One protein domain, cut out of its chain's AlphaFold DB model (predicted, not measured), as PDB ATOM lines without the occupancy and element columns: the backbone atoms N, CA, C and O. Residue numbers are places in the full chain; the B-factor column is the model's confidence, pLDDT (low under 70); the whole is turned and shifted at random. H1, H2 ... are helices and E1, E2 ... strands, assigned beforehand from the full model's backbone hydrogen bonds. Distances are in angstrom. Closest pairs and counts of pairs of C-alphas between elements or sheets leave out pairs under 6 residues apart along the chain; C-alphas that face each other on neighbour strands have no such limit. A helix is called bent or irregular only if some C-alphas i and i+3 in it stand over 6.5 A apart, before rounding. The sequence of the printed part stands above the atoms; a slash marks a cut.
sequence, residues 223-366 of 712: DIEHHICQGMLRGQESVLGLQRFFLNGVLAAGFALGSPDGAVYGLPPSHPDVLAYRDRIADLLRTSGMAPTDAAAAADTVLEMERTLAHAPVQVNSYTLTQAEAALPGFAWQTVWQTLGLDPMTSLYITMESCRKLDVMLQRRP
ATOM      1  N   ASP A 223     -64.882 -69.113 -51.253       95.94
ATOM      2  CA  ASP A 223     -63.942 -68.018 -50.979       95.94
ATOM      3  C   ASP A 223     -62.488 -68.461 -51.179       95.94
ATOM      4  O   ASP A 223     -61.694 -67.714 -51.745       95.94
ATOM      5  N   ILE A 224     -62.131 -69.679 -50.752       96.12
ATOM      6  CA  ILE A 224     -60.788 -70.250 -50.953       96.12
ATOM      7  C   ILE A 224     -60.486 -70.413 -52.446       96.12
ATOM      8  O   ILE A 224     -59.435 -69.972 -52.906       96.12
ATOM      9  N   GLU A 225     -61.401 -71.015 -53.208       94.06
ATOM     10  CA  GLU A 225     -61.244 -71.212 -54.654       94.06
ATOM     11  C   GLU A 225     -61.108 -69.873 -55.387       94.06
ATOM     12  O   GLU A 225     -60.190 -69.693 -56.192       94.06
ATOM     13  N   HIS A 226     -61.957 -68.901 -55.047       94.50
ATOM     14  CA  HIS A 226     -61.878 -67.553 -55.596       94.50
ATOM     15  C   HIS A 226     -60.556 -66.866 -55.231       94.50
ATOM     16  O   HIS A 226     -59.908 -66.287 -56.101       94.50
ATOM     17  N   HIS A 227     -60.108 -66.963 -53.976       96.00
ATOM     18  CA  HIS A 227     -58.840 -66.388 -53.520       96.00
ATOM     19  C   HIS A 227     -57.632 -66.995 -54.241       96.00
ATOM     20  O   HIS A 227     -56.725 -66.261 -54.629       96.00
ATOM     21  N   ILE A 228     -57.633 -68.311 -54.470       95.62
ATOM     22  CA  ILE A 228     -56.589 -69.003 -55.238       95.62
ATOM     23  C   ILE A 228     -56.554 -68.489 -56.683       95.62
ATOM     24  O   ILE A 228     -55.485 -68.106 -57.159       95.62
ATOM     25  N   CYS A 229     -57.708 -68.422 -57.357       94.62
ATOM     26  CA  CYS A 229     -57.789 -67.952 -58.744       94.62
ATOM     27  C   CYS A 229     -57.374 -66.477 -58.867       94.62
ATOM     28  O   CYS A 229     -56.581 -66.117 -59.734       94.62
ATOM     29  N   GLN A 230     -57.847 -65.616 -57.962       95.31
ATOM     30  CA  GLN A 230     -57.461 -64.201 -57.918       95.31
ATOM     31  C   GLN A 230     -55.973 -64.015 -57.609       95.31
ATOM     32  O   GLN A 230     -55.348 -63.075 -58.103       95.31
ATOM     33  N   GLY A 231     -55.391 -64.915 -56.814       94.50
ATOM     34  CA  GLY A 231     -53.958 -64.958 -56.547       94.50
ATOM     35  C   GLY A 231     -53.134 -65.072 -57.827       94.50
ATOM     36  O   GLY A 231     -52.126 -64.383 -57.938       94.50
ATOM     37  N   MET A 232     -53.591 -65.845 -58.818       93.88
ATOM     38  CA  MET A 232     -52.910 -65.955 -60.112       93.88
ATOM     39  C   MET A 232     -52.848 -64.605 -60.823       93.88
ATOM     40  O   MET A 232     -51.756 -64.130 -61.105       93.88
ATOM     41  N   LEU A 233     -53.991 -63.935 -61.016       93.56
ATOM     42  CA  LEU A 233     -54.051 -62.629 -61.690       93.56
ATOM     43  C   LEU A 233     -53.199 -61.557 -60.986       93.56
ATOM     44  O   LEU A 233     -52.659 -60.655 -61.624       93.56
ATOM     45  N   ARG A 234     -53.073 -61.649 -59.658       92.31
ATOM     46  CA  ARG A 234     -52.264 -60.734 -58.838       92.31
ATOM     47  C   ARG A 234     -50.775 -61.096 -58.804       92.31
ATOM     48  O   ARG A 234     -50.033 -60.415 -58.103       92.31
ATOM     49  N   GLY A 235     -50.341 -62.169 -59.471       88.38
ATOM     50  CA  GLY A 235     -48.973 -62.686 -59.354       88.38
ATOM     51  C   GLY A 235     -48.619 -63.157 -57.932       88.38
ATOM     52  O   GLY A 235     -47.459 -63.173 -57.530       88.38
ATOM     53  N   GLN A 236     -49.626 -63.518 -57.135       90.25
ATOM     54  CA  GLN A 236     -49.548 -63.945 -55.731       90.25
ATOM     55  C   GLN A 236     -49.974 -65.413 -55.591       90.25
ATOM     56  O   GLN A 236     -50.770 -65.793 -54.728       90.25
ATOM     57  N   GLU A 237     -49.459 -66.242 -56.489       89.00
ATOM     58  CA  GLU A 237     -49.804 -67.654 -56.618       89.00
ATOM     59  C   GLU A 237     -49.396 -68.433 -55.363       89.00
ATOM     60  O   GLU A 237     -48.274 -68.312 -54.865       89.00
ATOM     61  N   SER A 238     -50.319 -69.250 -54.853       88.62
ATOM     62  CA  SER A 238     -50.154 -70.010 -53.603       88.62
ATOM     63  C   SER A 238     -50.307 -71.516 -53.779       88.62
ATOM     64  O   SER A 238     -49.764 -72.278 -52.994       88.62
ATOM     65  N   VAL A 239     -51.028 -71.966 -54.804       91.12
ATOM     66  CA  VAL A 239     -51.202 -73.395 -55.095       91.12
ATOM     67  C   VAL A 239     -51.486 -73.632 -56.567       91.12
ATOM     68  O   VAL A 239     -50.970 -74.588 -57.134       91.12
ATOM     69  N   LEU A 240     -52.247 -72.740 -57.192       92.06
ATOM     70  CA  LEU A 240     -52.469 -72.695 -58.628       92.06
ATOM     71  C   LEU A 240     -51.706 -71.493 -59.194       92.06
ATOM     72  O   LEU A 240     -51.729 -70.423 -58.579       92.06
ATOM     73  N   GLY A 241     -51.014 -71.686 -60.314       90.94
ATOM     74  CA  GLY A 241     -50.238 -70.648 -60.992       90.94
ATOM     75  C   GLY A 241     -50.356 -70.733 -62.508       90.94
ATOM     76  O   GLY A 241     -50.647 -71.806 -63.047       90.94
ATOM     77  N   LEU A 242     -50.143 -69.600 -63.176       90.62
ATOM     78  CA  LEU A 242     -50.077 -69.477 -64.627       90.62
ATOM     79  C   LEU A 242     -48.671 -69.031 -65.023       90.62
ATOM     80  O   LEU A 242     -48.260 -67.900 -64.768       90.62
ATOM     81  N   GLN A 243     -47.965 -69.904 -65.729       87.12
ATOM     82  CA  GLN A 243     -46.715 -69.553 -66.390       87.12
ATOM     83  C   GLN A 243     -46.930 -69.418 -67.885       87.12
ATOM     84  O   GLN A 243     -47.754 -70.116 -68.469       87.12
ATOM     85  N   ARG A 244     -46.147 -68.552 -68.517       87.81
ATOM     86  CA  ARG A 244     -46.073 -68.490 -69.968       87.81
ATOM     87  C   ARG A 244     -44.908 -69.341 -70.461       87.81
ATOM     88  O   ARG A 244     -43.791 -69.228 -69.960       87.81
ATOM     89  N   PHE A 245     -45.176 -70.168 -71.462       83.06
ATOM     90  CA  PHE A 245     -44.178 -70.878 -72.245       83.06
ATOM     91  C   PHE A 245     -44.369 -70.507 -73.712       83.06
ATOM     92  O   PHE A 245     -45.315 -70.948 -74.368       83.06
ATOM     93  N   PHE A 246     -43.479 -69.654 -74.211       78.38
ATOM     94  CA  PHE A 246     -43.641 -68.989 -75.499       78.38
ATOM     95  C   PHE A 246     -44.971 -68.223 -75.586       78.38
ATOM     96  O   PHE A 246     -45.195 -67.315 -74.788       78.38
ATOM     97  N   LEU A 247     -45.834 -68.578 -76.535       83.06
ATOM     98  CA  LEU A 247     -47.162 -67.990 -76.719       83.06
ATOM     99  C   LEU A 247     -48.241 -68.718 -75.904       83.06
ATOM    100  O   LEU A 247     -49.407 -68.361 -75.954       83.06
ATOM    101  N   ASN A 248     -47.875 -69.767 -75.165       86.06
ATOM    102  CA  ASN A 248     -48.838 -70.643 -74.515       86.06
ATOM    103  C   ASN A 248     -48.857 -70.445 -73.001       86.06
ATOM    104  O   ASN A 248     -47.820 -70.238 -72.370       86.06
ATOM    105  N   GLY A 249     -50.037 -70.584 -72.402       91.19
ATOM    106  CA  GLY A 249     -50.193 -70.630 -70.953       91.19
ATOM    107  C   GLY A 249     -50.049 -72.050 -70.407       91.19
ATOM    108  O   GLY A 249     -50.593 -73.002 -70.964       91.19
ATOM    109  N   VAL A 250     -49.345 -72.192 -69.289       92.50
ATOM    110  CA  VAL A 250     -49.212 -73.424 -68.507       92.50
ATOM    111  C   VAL A 250     -49.875 -73.203 -67.155       92.50
ATOM    112  O   VAL A 250     -49.419 -72.383 -66.356       92.50
ATOM    113  N   LEU A 251     -50.941 -73.950 -66.889       92.88
ATOM    114  CA  LEU A 251     -51.634 -73.951 -65.610       92.88
ATOM    115  C   LEU A 251     -51.076 -75.069 -64.726       92.88
ATOM    116  O   LEU A 251     -51.234 -76.260 -65.013       92.88
ATOM    117  N   ALA A 252     -50.448 -74.684 -63.620       88.00
ATOM    118  CA  ALA A 252     -49.789 -75.610 -62.710       88.00
ATOM    119  C   ALA A 252     -50.459 -75.607 -61.331       88.00
ATOM    120  O   ALA A 252     -50.496 -74.587 -60.646       88.00
ATOM    121  N   ALA A 253     -50.959 -76.770 -60.903       89.00
ATOM    122  CA  ALA A 253     -51.378 -77.015 -59.524       89.00
ATOM    123  C   ALA A 253     -50.202 -77.573 -58.701       89.00
ATOM    124  O   ALA A 253     -49.405 -78.363 -59.205       89.00
ATOM    125  N   GLY A 254     -50.090 -77.152 -57.441       83.12
ATOM    126  CA  GLY A 254     -48.881 -77.334 -56.634       83.12
ATOM    127  C   GLY A 254     -47.773 -76.328 -56.974       83.12
ATOM    128  O   GLY A 254     -46.616 -76.561 -56.638       83.12
ATOM    129  N   PHE A 255     -48.102 -75.207 -57.626       75.38
ATOM    130  CA  PHE A 255     -47.119 -74.230 -58.107       75.38
ATOM    131  C   PHE A 255     -46.188 -73.722 -57.000       75.38
ATOM    132  O   PHE A 255     -44.972 -73.634 -57.163       75.38
ATOM    133  N   ALA A 256     -46.749 -73.472 -55.817       71.19
ATOM    134  CA  ALA A 256     -45.981 -73.038 -54.664       71.19
ATOM    135  C   ALA A 256     -45.186 -74.170 -53.991       71.19
ATOM    136  O   ALA A 256     -44.783 -74.008 -52.849       71.19
ATOM    137  N   LEU A 257     -44.931 -75.308 -54.634       71.25
ATOM    138  CA  LEU A 257     -44.087 -76.371 -54.075       71.25
ATOM    139  C   LEU A 257     -42.659 -76.382 -54.621       71.25
ATOM    140  O   LEU A 257     -41.845 -77.139 -54.099       71.25
ATOM    141  N   GLY A 258     -42.331 -75.546 -55.615       62.62
ATOM    142  CA  GLY A 258     -41.015 -75.480 -56.280       62.62
ATOM    143  C   GLY A 258     -39.834 -74.995 -55.417       62.62
ATOM    144  O   GLY A 258     -38.921 -74.356 -55.928       62.62
ATOM    145  N   SER A 259     -39.858 -75.244 -54.106       60.91
ATOM    146  CA  SER A 259     -38.814 -74.887 -53.142       60.91
ATOM    147  C   SER A 259     -37.556 -75.763 -53.312       60.91
ATOM    148  O   SER A 259     -37.694 -76.942 -53.648       60.91
ATOM    149  N   PRO A 260     -36.342 -75.260 -52.984       58.41
ATOM    150  CA  PRO A 260     -35.132 -76.084 -52.827       58.41
ATOM    151  C   PRO A 260     -35.331 -77.290 -51.897       58.41
ATOM    152  O   PRO A 260     -34.649 -78.303 -52.030       58.41
ATOM    153  N   ASP A 261     -36.298 -77.185 -50.985       66.94
ATOM    154  CA  ASP A 261     -36.666 -78.224 -50.030       66.94
ATOM    155  C   ASP A 261     -37.521 -79.349 -50.640       66.94
ATOM    156  O   ASP A 261     -37.921 -80.250 -49.919       66.94
ATOM    157  N   GLY A 262     -37.801 -79.371 -51.950       74.25
ATOM    158  CA  GLY A 262     -38.667 -80.390 -52.569       74.25
ATOM    159  C   GLY A 262     -38.261 -81.848 -52.287       74.25
ATOM    160  O   GLY A 262     -39.114 -82.734 -52.234       74.25
ATOM    161  N   ALA A 263     -36.974 -82.097 -52.016       80.44
ATOM    162  CA  ALA A 263     -36.470 -83.407 -51.608       80.44
ATOM    163  C   ALA A 263     -37.090 -83.919 -50.290       80.44
ATOM    164  O   ALA A 263     -37.228 -85.131 -50.113       80.44
ATOM    165  N   VAL A 264     -37.524 -83.028 -49.385       87.62
ATOM    166  CA  VAL A 264     -38.080 -83.403 -48.069       87.62
ATOM    167  C   VAL A 264     -39.384 -84.192 -48.171       87.62
ATOM    168  O   VAL A 264     -39.729 -84.956 -47.265       87.62
ATOM    169  N   TYR A 265     -40.114 -84.059 -49.280       88.06
ATOM    170  CA  TYR A 265     -41.387 -84.746 -49.476       88.06
ATOM    171  C   TYR A 265     -41.221 -86.259 -49.681       88.06
ATOM    172  O   TYR A 265     -42.158 -87.002 -49.395       88.06
ATOM    173  N   GLY A 266     -40.047 -86.716 -50.136       87.19
ATOM    174  CA  GLY A 266     -39.711 -88.138 -50.285       87.19
ATOM    175  C   GLY A 266     -39.076 -88.777 -49.042       87.19
ATOM    176  O   GLY A 266     -38.821 -89.979 -49.035       87.19
ATOM    177  N   LEU A 267     -38.807 -87.991 -47.994       90.94
ATOM    178  CA  LEU A 267     -38.116 -88.434 -46.781       90.94
ATOM    179  C   LEU A 267     -39.104 -88.833 -45.668       90.94
ATOM    180  O   LEU A 267     -40.207 -88.278 -45.586       90.94
ATOM    181  N   PRO A 268     -38.725 -89.768 -44.770       92.50
ATOM    182  CA  PRO A 268     -39.588 -90.189 -43.668       92.50
ATOM    183  C   PRO A 268     -39.845 -89.039 -42.674       92.50
ATOM    184  O   PRO A 268     -38.984 -88.174 -42.509       92.50
ATOM    185  N   PRO A 269     -40.984 -89.025 -41.949       90.50
ATOM    186  CA  PRO A 269     -41.331 -87.945 -41.014       90.50
ATOM    187  C   PRO A 269     -40.281 -87.640 -39.936       90.50
ATOM    188  O   PRO A 269     -40.178 -86.504 -39.491       90.50
ATOM    189  N   SER A 270     -39.493 -88.638 -39.528       93.44
ATOM    190  CA  SER A 270     -38.429 -88.497 -38.527       93.44
ATOM    191  C   SER A 270     -37.093 -88.003 -39.095       93.44
ATOM    192  O   SER A 270     -36.130 -87.888 -38.340       93.44
ATOM    193  N   HIS A 271     -36.986 -87.774 -40.408       95.94
ATOM    194  CA  HIS A 271     -35.743 -87.316 -41.022       95.94
ATOM    195  C   HIS A 271     -35.391 -85.894 -40.543       95.94
ATOM    196  O   HIS A 271     -36.285 -85.042 -40.527       95.94
ATOM    197  N   PRO A 272     -34.118 -85.588 -40.216       95.38
ATOM    198  CA  PRO A 272     -33.715 -84.261 -39.740       95.38
ATOM    199  C   PRO A 272     -34.166 -83.110 -40.649       95.38
ATOM    200  O   PRO A 272     -34.707 -82.125 -40.156       95.38
ATOM    201  N   ASP A 273     -34.036 -83.262 -41.970       92.81
ATOM    202  CA  ASP A 273     -34.458 -82.230 -42.933       92.81
ATOM    203  C   ASP A 273     -35.972 -81.973 -42.928       92.81
ATOM    204  O   ASP A 273     -36.403 -80.836 -43.105       92.81
ATOM    205  N   VAL A 274     -36.784 -83.008 -42.680       94.00
ATOM    206  CA  VAL A 274     -38.245 -82.873 -42.572       94.00
ATOM    207  C   VAL A 274     -38.608 -82.117 -41.299       94.00
ATOM    208  O   VAL A 274     -39.441 -81.215 -41.342       94.00
ATOM    209  N   LEU A 275     -37.962 -82.454 -40.178       94.94
ATOM    210  CA  LEU A 275     -38.159 -81.760 -38.904       94.94
ATOM    211  C   LEU A 275     -37.741 -80.290 -39.016       94.94
ATOM    212  O   LEU A 275     -38.519 -79.406 -38.672       94.94
ATOM    213  N   ALA A 276     -36.564 -80.027 -39.587       94.56
ATOM    214  CA  ALA A 276     -36.067 -78.673 -39.803       94.56
ATOM    215  C   ALA A 276     -36.981 -77.868 -40.738       94.56
ATOM    216  O   ALA A 276     -37.175 -76.671 -40.533       94.56
ATOM    217  N   TYR A 277     -37.546 -78.500 -41.770       94.12
ATOM    218  CA  TYR A 277     -38.493 -77.847 -42.668       94.12
ATOM    219  C   TYR A 277     -39.818 -77.521 -41.973       94.12
ATOM    220  O   TYR A 277     -40.283 -76.386 -42.069       94.12
ATOM    221  N   ARG A 278     -40.382 -78.453 -41.194       95.31
ATOM    222  CA  ARG A 278     -41.565 -78.188 -40.360       95.31
ATOM    223  C   ARG A 278     -41.326 -77.017 -39.405       95.31
ATOM    224  O   ARG A 278     -42.172 -76.131 -39.298       95.31
ATOM    225  N   ASP A 279     -40.169 -76.976 -38.754       95.44
ATOM    226  CA  ASP A 279     -39.837 -75.897 -37.824       95.44
ATOM    227  C   ASP A 279     -39.752 -74.541 -38.557       95.44
ATOM    228  O   ASP A 279     -40.307 -73.547 -38.083       95.44
ATOM    229  N   ARG A 280     -39.195 -74.506 -39.782       94.62
ATOM    230  CA  ARG A 280     -39.228 -73.308 -40.650       94.62
ATOM    231  C   ARG A 280     -40.654 -72.872 -41.008       94.62
ATOM    232  O   ARG A 280     -40.916 -71.669 -41.060       94.62
ATOM    233  N   ILE A 281     -41.571 -73.812 -41.256       95.81
ATOM    234  CA  ILE A 281     -42.988 -73.502 -41.508       95.81
ATOM    235  C   ILE A 281     -43.605 -72.814 -40.286       95.81
ATOM    236  O   ILE A 281     -44.193 -71.736 -40.421       95.81
ATOM    237  N   ALA A 282     -43.433 -73.395 -39.095       97.50
ATOM    238  CA  ALA A 282     -43.967 -72.844 -37.850       97.50
ATOM    239  C   ALA A 282     -43.414 -71.437 -37.565       97.50
ATOM    240  O   ALA A 282     -44.171 -70.513 -37.248       97.50
ATOM    241  N   ASP A 283     -42.105 -71.239 -37.735       96.75
ATOM    242  CA  ASP A 283     -41.465 -69.940 -37.529       96.75
ATOM    243  C   ASP A 283     -41.988 -68.863 -38.479       96.75
ATOM    244  O   ASP A 283     -42.205 -67.715 -38.071       96.75
ATOM    245  N   LEU A 284     -42.236 -69.217 -39.738       95.94
ATOM    246  CA  LEU A 284     -42.771 -68.280 -40.716       95.94
ATOM    247  C   LEU A 284     -44.247 -67.946 -40.456       95.94
ATOM    248  O   LEU A 284     -44.654 -66.786 -40.574       95.94
ATOM    249  N   LEU A 285     -45.051 -68.926 -40.043       96.94
ATOM    250  CA  LEU A 285     -46.436 -68.697 -39.620       96.94
ATOM    251  C   LEU A 285     -46.503 -67.763 -38.404       96.94
ATOM    252  O   LEU A 285     -47.274 -66.802 -38.404       96.94
ATOM    253  N   ARG A 286     -45.629 -67.963 -37.412       96.56
ATOM    254  CA  ARG A 286     -45.486 -67.052 -36.267       96.56
ATOM    255  C   ARG A 286     -45.078 -65.647 -36.709       96.56
ATOM    256  O   ARG A 286     -45.694 -64.666 -36.299       96.56
ATOM    257  N   THR A 287     -44.070 -65.545 -37.573       94.94
ATOM    258  CA  THR A 287     -43.559 -64.261 -38.088       94.94
ATOM    259  C   THR A 287     -44.629 -63.493 -38.872       94.94
ATOM    260  O   THR A 287     -44.725 -62.273 -38.762       94.94
ATOM    261  N   SER A 288     -45.489 -64.205 -39.603       94.62
ATOM    262  CA  SER A 288     -46.620 -63.629 -40.344       94.62
ATOM    263  C   SER A 288     -47.862 -63.342 -39.483       94.62
ATOM    264  O   SER A 288     -48.868 -62.850 -39.997       94.62
ATOM    265  N   GLY A 289     -47.792 -63.578 -38.166       93.31
ATOM    266  CA  GLY A 289     -48.789 -63.141 -37.187       93.31
ATOM    267  C   GLY A 289     -49.714 -64.228 -36.632       93.31
ATOM    268  O   GLY A 289     -50.734 -63.878 -36.043       93.31
ATOM    269  N   MET A 290     -49.397 -65.515 -36.810       94.62
ATOM    270  CA  MET A 290     -50.102 -66.625 -36.153       94.62
ATOM    271  C   MET A 290     -49.632 -66.800 -34.698       94.62
ATOM    272  O   MET A 290     -48.459 -66.580 -34.387       94.62
ATOM    273  N   ALA A 291     -50.528 -67.211 -33.794       93.38
ATOM    274  CA  ALA A 291     -50.155 -67.505 -32.410       93.38
ATOM    275  C   ALA A 291     -49.168 -68.694 -32.345       93.38
ATOM    276  O   ALA A 291     -49.314 -69.632 -33.129       93.38
ATOM    277  N   PRO A 292     -48.184 -68.714 -31.421       89.94
ATOM    278  CA  PRO A 292     -47.142 -69.748 -31.407       89.94
ATOM    279  C   PRO A 292     -47.659 -71.190 -31.302       89.94
ATOM    280  O   PRO A 292     -47.128 -72.079 -31.961       89.94
ATOM    281  N   THR A 293     -48.698 -71.423 -30.497       87.62
ATOM    282  CA  THR A 293     -49.319 -72.749 -30.342       87.62
ATOM    283  C   THR A 293     -50.001 -73.208 -31.625       87.62
ATOM    284  O   THR A 293     -49.874 -74.368 -32.011       87.62
ATOM    285  N   ASP A 294     -50.669 -72.284 -32.314       93.62
ATOM    286  CA  ASP A 294     -51.402 -72.565 -33.546       93.62
ATOM    287  C   ASP A 294     -50.431 -72.775 -34.712       93.62
ATOM    288  O   ASP A 294     -50.647 -73.652 -35.541       93.62
ATOM    289  N   ALA A 295     -49.321 -72.029 -34.737       95.62
ATOM    290  CA  ALA A 295     -48.281 -72.136 -35.757       95.62
ATOM    291  C   ALA A 295     -47.609 -73.515 -35.781       95.62
ATOM    292  O   ALA A 295     -47.335 -74.036 -36.859       95.62
ATOM    293  N   ALA A 296     -47.376 -74.124 -34.613       92.38
ATOM    294  CA  ALA A 296     -46.808 -75.468 -34.530       92.38
ATOM    295  C   ALA A 296     -47.761 -76.527 -35.108       92.38
ATOM    296  O   ALA A 296     -47.348 -77.326 -35.944       92.38
ATOM    297  N   ALA A 297     -49.043 -76.492 -34.726       92.06
ATOM    298  CA  ALA A 297     -50.049 -77.415 -35.256       92.06
ATOM    299  C   ALA A 297     -50.291 -77.199 -36.761       92.06
ATOM    300  O   ALA A 297     -50.373 -78.151 -37.533       92.06
ATOM    301  N   ALA A 298     -50.351 -75.939 -37.191       96.31
ATOM    302  CA  ALA A 298     -50.498 -75.576 -38.592       96.31
ATOM    303  C   ALA A 298     -49.310 -76.044 -39.445       96.31
ATOM    304  O   ALA A 298     -49.513 -76.404 -40.601       96.31
ATOM    305  N   ALA A 299     -48.089 -76.078 -38.904       96.44
ATOM    306  CA  ALA A 299     -46.919 -76.527 -39.651       96.44
ATOM    307  C   ALA A 299     -47.009 -77.995 -40.086       96.44
ATOM    308  O   ALA A 299     -46.661 -78.311 -41.227       96.44
ATOM    309  N   ASP A 300     -47.523 -78.871 -39.220       93.50
ATOM    310  CA  ASP A 300     -47.778 -80.273 -39.571       93.50
ATOM    311  C   ASP A 300     -48.829 -80.382 -40.684       93.50
ATOM    312  O   ASP A 300     -48.615 -81.083 -41.676       93.50
ATOM    313  N   THR A 301     -49.927 -79.626 -40.568       95.56
ATOM    314  CA  THR A 301     -50.988 -79.568 -41.585       95.56
ATOM    315  C   THR A 301     -50.462 -79.085 -42.936       95.56
ATOM    316  O   THR A 301     -50.734 -79.704 -43.965       95.56
ATOM    317  N   VAL A 302     -49.688 -77.996 -42.953       95.56
ATOM    318  CA  VAL A 302     -49.111 -77.442 -44.184       95.56
ATOM    319  C   VAL A 302     -48.193 -78.460 -44.849       95.56
ATOM    320  O   VAL A 302     -48.359 -78.730 -46.036       95.56
ATOM    321  N   LEU A 303     -47.290 -79.089 -44.092       93.44
ATOM    322  CA  LEU A 303     -46.386 -80.111 -44.621       93.44
ATOM    323  C   LEU A 303     -47.145 -81.314 -45.208       93.44
ATOM    324  O   LEU A 303     -46.757 -81.857 -46.244       93.44
ATOM    325  N   GLU A 304     -48.228 -81.749 -44.563       92.12
ATOM    326  CA  GLU A 304     -49.075 -82.836 -45.064       92.12
ATOM    327  C   GLU A 304     -49.776 -82.460 -46.383       92.12
ATOM    328  O   GLU A 304     -49.820 -83.255 -47.331       92.12
ATOM    329  N   MET A 305     -50.293 -81.231 -46.473       93.69
ATOM    330  CA  MET A 305     -50.913 -80.700 -47.688       93.69
ATOM    331  C   MET A 305     -49.893 -80.553 -48.826       93.69
ATOM    332  O   MET A 305     -50.161 -80.996 -49.945       93.69
ATOM    333  N   GLU A 306     -48.701 -80.017 -48.545       92.31
ATOM    334  CA  GLU A 306     -47.607 -79.922 -49.519       92.31
ATOM    335  C   GLU A 306     -47.213 -81.312 -50.044       92.31
ATOM    336  O   GLU A 306     -47.129 -81.507 -51.255       92.31
ATOM    337  N   ARG A 307     -47.074 -82.317 -49.166       89.62
ATOM    338  CA  ARG A 307     -46.799 -83.714 -49.561       89.62
ATOM    339  C   ARG A 307     -47.890 -84.322 -50.435       89.62
ATOM    340  O   ARG A 307     -47.579 -85.084 -51.347       89.62
ATOM    341  N   THR A 308     -49.152 -84.000 -50.160       88.00
ATOM    342  CA  THR A 308     -50.297 -84.491 -50.945       88.00
ATOM    343  C   THR A 308     -50.229 -83.983 -52.385       88.00
ATOM    344  O   THR A 308     -50.468 -84.736 -53.332       88.00
ATOM    345  N   LEU A 309     -49.883 -82.707 -52.545       86.38
ATOM    346  CA  LEU A 309     -49.759 -82.050 -53.842       86.38
ATOM    347  C   LEU A 309     -48.424 -82.349 -54.545       86.38
ATOM    348  O   LEU A 309     -48.358 -82.291 -55.773       86.38
ATOM    349  N   ALA A 310     -47.380 -82.714 -53.799       82.56
ATOM    350  CA  ALA A 310     -46.100 -83.130 -54.352       82.56
ATOM    351  C   ALA A 310     -46.229 -84.411 -55.207       82.56
ATOM    352  O   ALA A 310     -47.153 -85.221 -55.060       82.56
ATOM    353  N   HIS A 311     -45.268 -84.614 -56.113       68.75
ATOM    354  CA  HIS A 311     -45.111 -85.848 -56.898       68.75
ATOM    355  C   HIS A 311     -46.329 -86.257 -57.751       68.75
ATOM    356  O   HIS A 311     -46.629 -87.444 -57.893       68.75
ATOM    357  N   ALA A 312     -47.083 -85.311 -58.314       64.25
ATOM    358  CA  ALA A 312     -47.977 -85.654 -59.420       64.25
ATOM    359  C   ALA A 312     -47.135 -85.986 -60.671       64.25
ATOM    360  O   ALA A 312     -46.185 -85.252 -60.955       64.25
ATOM    361  N   PRO A 313     -47.430 -87.073 -61.411       65.38
ATOM    362  CA  PRO A 313     -46.751 -87.338 -62.672       65.38
ATOM    363  C   PRO A 313     -46.969 -86.154 -63.617       65.38
ATOM    364  O   PRO A 313     -48.100 -85.703 -63.810       65.38
ATOM    365  N   VAL A 314     -45.881 -85.646 -64.197       68.44
ATOM    366  CA  VAL A 314     -45.924 -84.515 -65.129       68.44
ATOM    367  C   VAL A 314     -46.396 -85.034 -66.485       68.44
ATOM    368  O   VAL A 314     -45.598 -85.387 -67.348       68.44
ATOM    369  N   GLN A 315     -47.716 -85.122 -66.652       81.31
ATOM    370  CA  GLN A 315     -48.347 -85.296 -67.956       81.31
ATOM    371  C   GLN A 315     -49.113 -84.024 -68.294       81.31
ATOM    372  O   GLN A 315     -50.223 -83.801 -67.812       81.31
ATOM    373  N   VAL A 316     -48.489 -83.190 -69.118       83.88
ATOM    374  CA  VAL A 316     -49.034 -81.905 -69.537       83.88
ATOM    375  C   VAL A 316     -49.692 -82.084 -70.901       83.88
ATOM    376  O   VAL A 316     -49.012 -82.433 -71.862       83.88
ATOM    377  N   ASN A 317     -51.001 -81.842 -70.999       91.81
ATOM    378  CA  ASN A 317     -51.703 -81.777 -72.286       91.81
ATOM    379  C   ASN A 317     -52.398 -80.421 -72.431       91.81
ATOM    380  O   ASN A 317     -52.648 -79.743 -71.435       91.81
ATOM    381  N   SER A 318     -52.710 -80.041 -73.666       94.81
ATOM    382  CA  SER A 318     -53.432 -78.808 -73.978       94.81
ATOM    383  C   SER A 318     -54.946 -79.025 -73.880       94.81
ATOM    384  O   SER A 318     -55.450 -80.024 -74.398       94.81
ATOM    385  N   TYR A 319     -55.657 -78.115 -73.210       96.94
ATOM    386  CA  TYR A 319     -57.111 -78.152 -73.035       96.94
ATOM    387  C   TYR A 319     -57.720 -76.758 -73.206       96.94
ATOM    388  O   TYR A 319     -57.278 -75.808 -72.557       96.94
ATOM    389  N   THR A 320     -58.784 -76.654 -74.004       97.62
ATOM    390  CA  THR A 320     -59.741 -75.535 -73.926       97.62
ATOM    391  C   THR A 320     -60.587 -75.633 -72.654       97.62
ATOM    392  O   THR A 320     -60.594 -76.679 -71.993       97.62
ATOM    393  N   LEU A 321     -61.369 -74.593 -72.337       97.62
ATOM    394  CA  LEU A 321     -62.272 -74.611 -71.181       97.62
ATOM    395  C   LEU A 321     -63.197 -75.842 -71.199       97.62
ATOM    396  O   LEU A 321     -63.196 -76.638 -70.259       97.62
ATOM    397  N   THR A 322     -63.913 -76.061 -72.304       97.88
ATOM    398  CA  THR A 322     -64.850 -77.189 -72.454       97.88
ATOM    399  C   THR A 322     -64.151 -78.545 -72.335       97.88
ATOM    400  O   THR A 322     -64.701 -79.498 -71.780       97.88
ATOM    401  N   GLN A 323     -62.925 -78.663 -72.856       98.06
ATOM    402  CA  GLN A 323     -62.155 -79.905 -72.768       98.06
ATOM    403  C   GLN A 323     -61.674 -80.172 -71.338       98.06
ATOM    404  O   GLN A 323     -61.704 -81.322 -70.895       98.06
ATOM    405  N   ALA A 324     -61.257 -79.133 -70.611       97.38
ATOM    406  CA  ALA A 324     -60.859 -79.242 -69.212       97.38
ATOM    407  C   ALA A 324     -62.048 -79.652 -68.325       97.38
ATOM    408  O   ALA A 324     -61.924 -80.583 -67.525       97.38
ATOM    409  N   GLU A 325     -63.223 -79.044 -68.532       97.56
ATOM    410  CA  GLU A 325     -64.468 -79.409 -67.841       97.56
ATOM    411  C   GLU A 325     -64.862 -80.870 -68.080       97.56
ATOM    412  O   GLU A 325     -65.241 -81.572 -67.141       97.56
ATOM    413  N   ALA A 326     -64.728 -81.355 -69.317       97.50
ATOM    414  CA  ALA A 326     -64.994 -82.752 -69.642       97.50
ATOM    415  C   ALA A 326     -63.972 -83.713 -69.002       97.50
ATOM    416  O   ALA A 326     -64.337 -84.814 -68.587       97.50
ATOM    417  N   ALA A 327     -62.698 -83.314 -68.917       96.56
ATOM    418  CA  ALA A 327     -61.618 -84.143 -68.379       96.56
ATOM    419  C   ALA A 327     -61.637 -84.255 -66.842       96.56
ATOM    420  O   ALA A 327     -61.267 -85.299 -66.293       96.56
ATOM    421  N   LEU A 328     -62.056 -83.197 -66.144       96.31
ATOM    422  CA  LEU A 328     -62.211 -83.173 -64.689       96.31
ATOM    423  C   LEU A 328     -63.444 -82.336 -64.300       96.31
ATOM    424  O   LEU A 328     -63.308 -81.147 -63.993       96.31
ATOM    425  N   PRO A 329     -64.645 -82.939 -64.293       94.75
ATOM    426  CA  PRO A 329     -65.860 -82.249 -63.879       94.75
ATOM    427  C   PRO A 329     -65.796 -81.815 -62.409       94.75
ATOM    428  O   PRO A 329     -65.336 -82.572 -61.557       94.75
ATOM    429  N   GLY A 330     -66.307 -80.621 -62.102       86.00
ATOM    430  CA  GLY A 330     -66.428 -80.112 -60.729       86.00
ATOM    431  C   GLY A 330     -65.238 -79.293 -60.220       86.00
ATOM    432  O   GLY A 330     -65.385 -78.604 -59.213       86.00
ATOM    433  N   PHE A 331     -64.102 -79.292 -60.924       94.19
ATOM    434  CA  PHE A 331     -63.035 -78.327 -60.658       94.19
ATOM    435  C   PHE A 331     -63.427 -76.931 -61.174       94.19
ATOM    436  O   PHE A 331     -64.217 -76.801 -62.109       94.19
ATOM    437  N   ALA A 332     -62.862 -75.880 -60.576       92.56
ATOM    438  CA  ALA A 332     -63.242 -74.482 -60.796       92.56
ATOM    439  C   ALA A 332     -62.760 -73.889 -62.144       92.56
ATOM    440  O   ALA A 332     -62.291 -72.751 -62.197       92.56
ATOM    441  N   TRP A 333     -62.866 -74.637 -63.248       96.19
ATOM    442  CA  TRP A 333     -62.376 -74.239 -64.575       96.19
ATOM    443  C   TRP A 333     -62.968 -72.915 -65.060       96.19
ATOM    444  O   TRP A 333     -62.225 -72.040 -65.502       96.19
ATOM    445  N   GLN A 334     -64.283 -72.730 -64.907       95.19
ATOM    446  CA  GLN A 334     -64.939 -71.475 -65.287       95.19
ATOM    447  C   GLN A 334     -64.391 -70.294 -64.497       95.19
ATOM    448  O   GLN A 334     -64.114 -69.247 -65.073       95.19
ATOM    449  N   THR A 335     -64.177 -70.463 -63.190       94.94
ATOM    450  CA  THR A 335     -63.598 -69.415 -62.344       94.94
ATOM    451  C   THR A 335     -62.171 -69.085 -62.767       94.94
ATOM    452  O   THR A 335     -61.821 -67.908 -62.783       94.94
ATOM    453  N   VAL A 336     -61.363 -70.082 -63.152       95.88
ATOM    454  CA  VAL A 336     -60.002 -69.867 -63.673       95.88
ATOM    455  C   VAL A 336     -60.041 -69.033 -64.956       95.88
ATOM    456  O   VAL A 336     -59.427 -67.968 -64.989       95.88
ATOM    457  N   TRP A 337     -60.800 -69.454 -65.975       97.00
ATOM    458  CA  TRP A 337     -60.888 -68.730 -67.253       97.00
ATOM    459  C   TRP A 337     -61.451 -67.318 -67.075       97.00
ATOM    460  O   TRP A 337     -60.862 -66.357 -67.563       97.00
ATOM    461  N   GLN A 338     -62.535 -67.168 -66.308       95.88
ATOM    462  CA  GLN A 338     -63.151 -65.864 -66.044       95.88
ATOM    463  C   GLN A 338     -62.224 -64.928 -65.264       95.88
ATOM    464  O   GLN A 338     -62.163 -63.740 -65.565       95.88
ATOM    465  N   THR A 339     -61.494 -65.440 -64.267       95.81
ATOM    466  CA  THR A 339     -60.572 -64.616 -63.466       95.81
ATOM    467  C   THR A 339     -59.387 -64.138 -64.294       95.81
ATOM    468  O   THR A 339     -58.938 -63.008 -64.122       95.81
ATOM    469  N   LEU A 340     -58.879 -64.987 -65.187       95.00
ATOM    470  CA  LEU A 340     -57.768 -64.649 -66.071       95.00
ATOM    471  C   LEU A 340     -58.200 -63.852 -67.309       95.00
ATOM    472  O   LEU A 340     -57.346 -63.268 -67.966       95.00
ATOM    473  N   GLY A 341     -59.503 -63.795 -67.603       94.88
ATOM    474  CA  GLY A 341     -60.034 -63.114 -68.783       94.88
ATOM    475  C   GLY A 341     -59.691 -63.821 -70.095       94.88
ATOM    476  O   GLY A 341     -59.510 -63.141 -71.096       94.88
ATOM    477  N   LEU A 342     -59.572 -65.151 -70.071       95.62
ATOM    478  CA  LEU A 342     -59.219 -65.960 -71.241       95.62
ATOM    479  C   LEU A 342     -60.443 -66.232 -72.122       95.62
ATOM    480  O   LEU A 342     -61.525 -66.530 -71.595       95.62
ATOM    481  N   ASP A 343     -60.266 -66.234 -73.445       95.50
ATOM    482  CA  ASP A 343     -61.266 -66.783 -74.360       95.50
ATOM    483  C   ASP A 343     -61.511 -68.278 -74.040       95.50
ATOM    484  O   ASP A 343     -60.564 -69.031 -73.773       95.50
ATOM    485  N   PRO A 344     -62.766 -68.771 -74.044       95.88
ATOM    486  CA  PRO A 344     -63.057 -70.191 -73.824       95.88
ATOM    487  C   PRO A 344     -62.315 -71.157 -74.767       95.88
ATOM    488  O   PRO A 344     -62.124 -72.326 -74.415       95.88
ATOM    489  N   MET A 345     -61.916 -70.688 -75.954       95.19
ATOM    490  CA  MET A 345     -61.137 -71.427 -76.948       95.19
ATOM    491  C   MET A 345     -59.628 -71.358 -76.712       95.19
ATOM    492  O   MET A 345     -58.905 -72.200 -77.256       95.19
ATOM    493  N   THR A 346     -59.144 -70.426 -75.887       94.44
ATOM    494  CA  THR A 346     -57.741 -70.409 -75.481       94.44
ATOM    495  C   THR A 346     -57.422 -71.701 -74.759       94.44
ATOM    496  O   THR A 346     -58.077 -72.091 -73.787       94.44
ATOM    497  N   SER A 347     -56.405 -72.391 -75.269       94.31
ATOM    498  CA  SER A 347     -55.968 -73.654 -74.701       94.31
ATOM    499  C   SER A 347     -54.834 -73.421 -73.714       94.31
ATOM    500  O   SER A 347     -53.843 -72.769 -74.036       94.31
ATOM    501  N   LEU A 348     -54.960 -73.994 -72.519       95.25
ATOM    502  CA  LEU A 348     -53.878 -74.030 -71.542       95.25
ATOM    503  C   LEU A 348     -53.260 -75.422 -71.507       95.25
ATOM    504  O   LEU A 348     -53.948 -76.435 -71.622       95.25
ATOM    505  N   TYR A 349     -51.955 -75.470 -71.284       94.50
ATOM    506  CA  TYR A 349     -51.239 -76.686 -70.940       94.50
ATOM    507  C   TYR A 349     -51.458 -77.001 -69.461       94.50
ATOM    508  O   TYR A 349     -51.151 -76.187 -68.594       94.50
ATOM    509  N   ILE A 350     -52.000 -78.180 -69.161       93.19
ATOM    510  CA  ILE A 350     -52.462 -78.538 -67.816       93.19
ATOM    511  C   ILE A 350     -51.980 -79.937 -67.448       93.19
ATOM    512  O   ILE A 350     -52.097 -80.881 -68.232       93.19
ATOM    513  N   THR A 351     -51.514 -80.087 -66.207       90.56
ATOM    514  CA  THR A 351     -51.331 -81.407 -65.586       90.56
ATOM    515  C   THR A 351     -52.608 -81.818 -64.856       90.56
ATOM    516  O   THR A 351     -52.827 -81.441 -63.704       90.56
ATOM    517  N   MET A 352     -53.463 -82.602 -65.520       91.81
ATOM    518  CA  MET A 352     -54.796 -82.947 -64.994       91.81
ATOM    519  C   MET A 352     -54.761 -83.696 -63.661       91.81
ATOM    520  O   MET A 352     -55.634 -83.496 -62.818       91.81
ATOM    521  N   GLU A 353     -53.750 -84.536 -63.436       90.12
ATOM    522  CA  GLU A 353     -53.598 -85.246 -62.162       90.12
ATOM    523  C   GLU A 353     -53.311 -84.291 -60.996       90.12
ATOM    524  O   GLU A 353     -53.875 -84.452 -59.915       90.12
ATOM    525  N   SER A 354     -52.516 -83.242 -61.218       89.19
ATOM    526  CA  SER A 354     -52.267 -82.216 -60.200       89.19
ATOM    527  C   SER A 354     -53.549 -81.453 -59.850       89.19
ATOM    528  O   SER A 354     -53.831 -81.233 -58.672       89.19
ATOM    529  N   CYS A 355     -54.363 -81.098 -60.850       92.75
ATOM    530  CA  CYS A 355     -55.658 -80.447 -60.631       92.75
ATOM    531  C   CYS A 355     -56.647 -81.365 -59.895       92.75
ATOM    532  O   CYS A 355     -57.345 -80.905 -58.996       92.75
ATOM    533  N   ARG A 356     -56.656 -82.671 -60.193       93.00
ATOM    534  CA  ARG A 356     -57.472 -83.667 -59.480       93.00
ATOM    535  C   ARG A 356     -57.084 -83.784 -58.008       93.00
ATOM    536  O   ARG A 356     -57.960 -83.780 -57.147       93.00
ATOM    537  N   LYS A 357     -55.785 -83.861 -57.698       91.62
ATOM    538  CA  LYS A 357     -55.301 -83.860 -56.306       91.62
ATOM    539  C   LYS A 357     -55.725 -82.589 -55.568       91.62
ATOM    540  O   LYS A 357     -56.177 -82.671 -54.426       91.62
ATOM    541  N   LEU A 358     -55.614 -81.435 -56.229       93.38
ATOM    542  CA  LEU A 358     -56.053 -80.156 -55.683       93.38
ATOM    543  C   LEU A 358     -57.566 -80.135 -55.412       93.38
ATOM    544  O   LEU A 358     -57.961 -79.755 -54.314       93.38
ATOM    545  N   ASP A 359     -58.397 -80.600 -56.348       93.88
ATOM    546  CA  ASP A 359     -59.855 -80.705 -56.172       93.88
ATOM    547  C   ASP A 359     -60.230 -81.574 -54.962       93.88
ATOM    548  O   ASP A 359     -60.998 -81.166 -54.089       93.88
ATOM    549  N   VAL A 360     -59.617 -82.757 -54.848       93.19
ATOM    550  CA  VAL A 360     -59.832 -83.660 -53.710       93.19
ATOM    551  C   VAL A 360     -59.432 -82.989 -52.395       93.19
ATOM    552  O   VAL A 360     -60.131 -83.130 -51.388       93.19
ATOM    553  N   MET A 361     -58.324 -82.247 -52.382       93.25
ATOM    554  CA  MET A 361     -57.881 -81.526 -51.191       93.25
ATOM    555  C   MET A 361     -58.839 -80.382 -50.825       93.25
ATOM    556  O   MET A 361     -59.159 -80.221 -49.646       93.25
ATOM    557  N   LEU A 362     -59.353 -79.640 -51.814       93.56
ATOM    558  CA  LEU A 362     -60.357 -78.581 -51.631       93.56
ATOM    559  C   LEU A 362     -61.673 -79.136 -51.069       93.56
ATOM    560  O   LEU A 362     -62.311 -78.493 -50.241       93.56
ATOM    561  N   GLN A 363     -62.055 -80.349 -51.476       91.81
ATOM    562  CA  GLN A 363     -63.260 -81.037 -51.004       91.81
ATOM    563  C   GLN A 363     -63.150 -81.569 -49.572       91.81
ATOM    564  O   GLN A 363     -64.152 -81.611 -48.860       91.81
ATOM    565  N   ARG A 364     -61.967 -82.045 -49.166       94.00
ATOM    566  CA  ARG A 364     -61.809 -82.843 -47.937       94.00
ATOM    567  C   ARG A 364     -61.249 -82.077 -46.746       94.00
ATOM    568  O   ARG A 364     -61.523 -82.471 -45.614       94.00
ATOM    569  N   ARG A 365     -60.427 -81.049 -46.971       95.69
ATOM    570  CA  ARG A 365     -59.739 -80.342 -45.881       95.69
ATOM    571  C   ARG A 365     -60.631 -79.258 -45.254       95.69
ATOM    572  O   ARG A 365     -61.315 -78.542 -45.985       95.69
ATOM    573  N   PRO A 366     -60.607 -79.094 -43.920       96.50
ATOM    574  CA  PRO A 366     -61.250 -77.977 -43.232       96.50
ATOM    575  C   PRO A 366     -60.771 -76.600 -43.715       96.50
ATOM    576  O   PRO A 366     -59.639 -76.432 -44.164       96.50
TER     577      PRO A 366
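What this domain is: This is residues 223 to 366 of the 712 residues of the protein "Peptidase_M13 domain-containing protein" of Stenotrophomonas sp. 169 (UniProt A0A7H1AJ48). Two unequal lobes sit end to end. The larger holds a small, strongly twisted four-stranded sheet, with H7 packed on it and H1, H5 and H6 grazing it, and the smaller is helical, with H3 and H4 crossing and H2 packed on H3. The chain goes from the sheet lobe out to the helical lobe and comes back, and the last turns of H4 meet H7 where the lobes join. The printed part has 144 residues with seven named helices and four named strands, in the order H1 E1 E2 H2 H3 H4 E3 H5 H6 E4 H7; the sheet is mixed, in the order E1 E2 E4 E3, and the class is mixed, helices and strands. The whole is compact, with a radius of gyration of the C-alphas of 16.4 A, yet elongated in outline, spanning 47 by 30 by 29 A.

Where its parts are: H1 is residues 223 to 233, 15.5 A long, and begins at C-alpha 223 at (-63.942, -68.018, -50.979). E1, residues 240 to 245, is 16.0 A long, and E2, residues 248 to 253, is 16.5 A. H2 is residues 260 to 266; it is irregular, with C-alphas 260 and 263 7.5 A apart. H3, residues 272 to 287, is 22.4 A long. H4, residues 292 to 309, is the longest helix at 18 residues and 25.7 A, from C-alpha 292 at (-47.142, -69.748, -31.407). E3 is residues 316 to 319, H5 residues 321 to 327, H6 residues 333 to 340 and E4 residues 348 to 351. H7, residues 352 to 364, is 18.4 A long and ends at C-alpha 364 at (-61.809, -82.843, -47.937).

How they stand to each other: In the sheet, E1 and E2 form an antiparallel hairpin at 153 degrees, with N 243 and O 250 within hydrogen-bond range at 2.9 A. E2 and E4 are parallel at 30 degrees, with N 349 and O 249 at 2.8 A. E4 and E3 are antiparallel at 137 degrees, with N 350 and O 317 at 2.8 A. H7 is on the sheet at a height over the sheet of 10.6 A; it lies over E2 and only just over E1, with 3 C-alphas falling on E1, and runs slantwise to the strands, at 50 degrees to E2 on the local plane. The closest C-alphas of H7 and E2, those of Ser 354 and Ala 253, are 5.3 A apart. H1 only grazes the sheet with residues 225 to 233. H1 touches H6 the same way at a steep tilt of 45 degrees, the closest C-alphas, of Cys 229 and Val 336, being 5.7 A apart. H5 and H6 form a helical hairpin at a shallow tilt of 31 degrees, with the closest C-alphas, of Glu 325 and Trp 333, 6.5 A apart. H4 touches H7 with residues 305 to 309 alone, opposite ways at 37 degrees, only just a steep tilt; the closest C-alphas, of Leu 309 and Lys 357, are 6.3 A apart. H3 and H4 touch, opposite ways at a steep tilt of 56 degrees, with the closest C-alphas, of Ala 282 and Ala 295, 4.8 A apart. H2 touches residues 273 to 277 of H3, closest at Val 264 and Val 274, whose C-alphas are 5.5 A apart. H3 and H7 are apart. Every O i to N i+4 pair is within hydrogen-bond range in H3, H5, H6 and H7; H1 has 6 of 7, H4 12 of 14, and H2 0 of 3, with 3 of its 4 O i to N i+3 pairs within range.

The domain as a whole: The C-alphas of Thr 293 and Met 345, the two farthest apart, are 48.1 A apart. The printed part has no cut, and no link is long. The mean pLDDT of the printed part is 90.7; residues 258 to 261 and 311 to 314 are under 70.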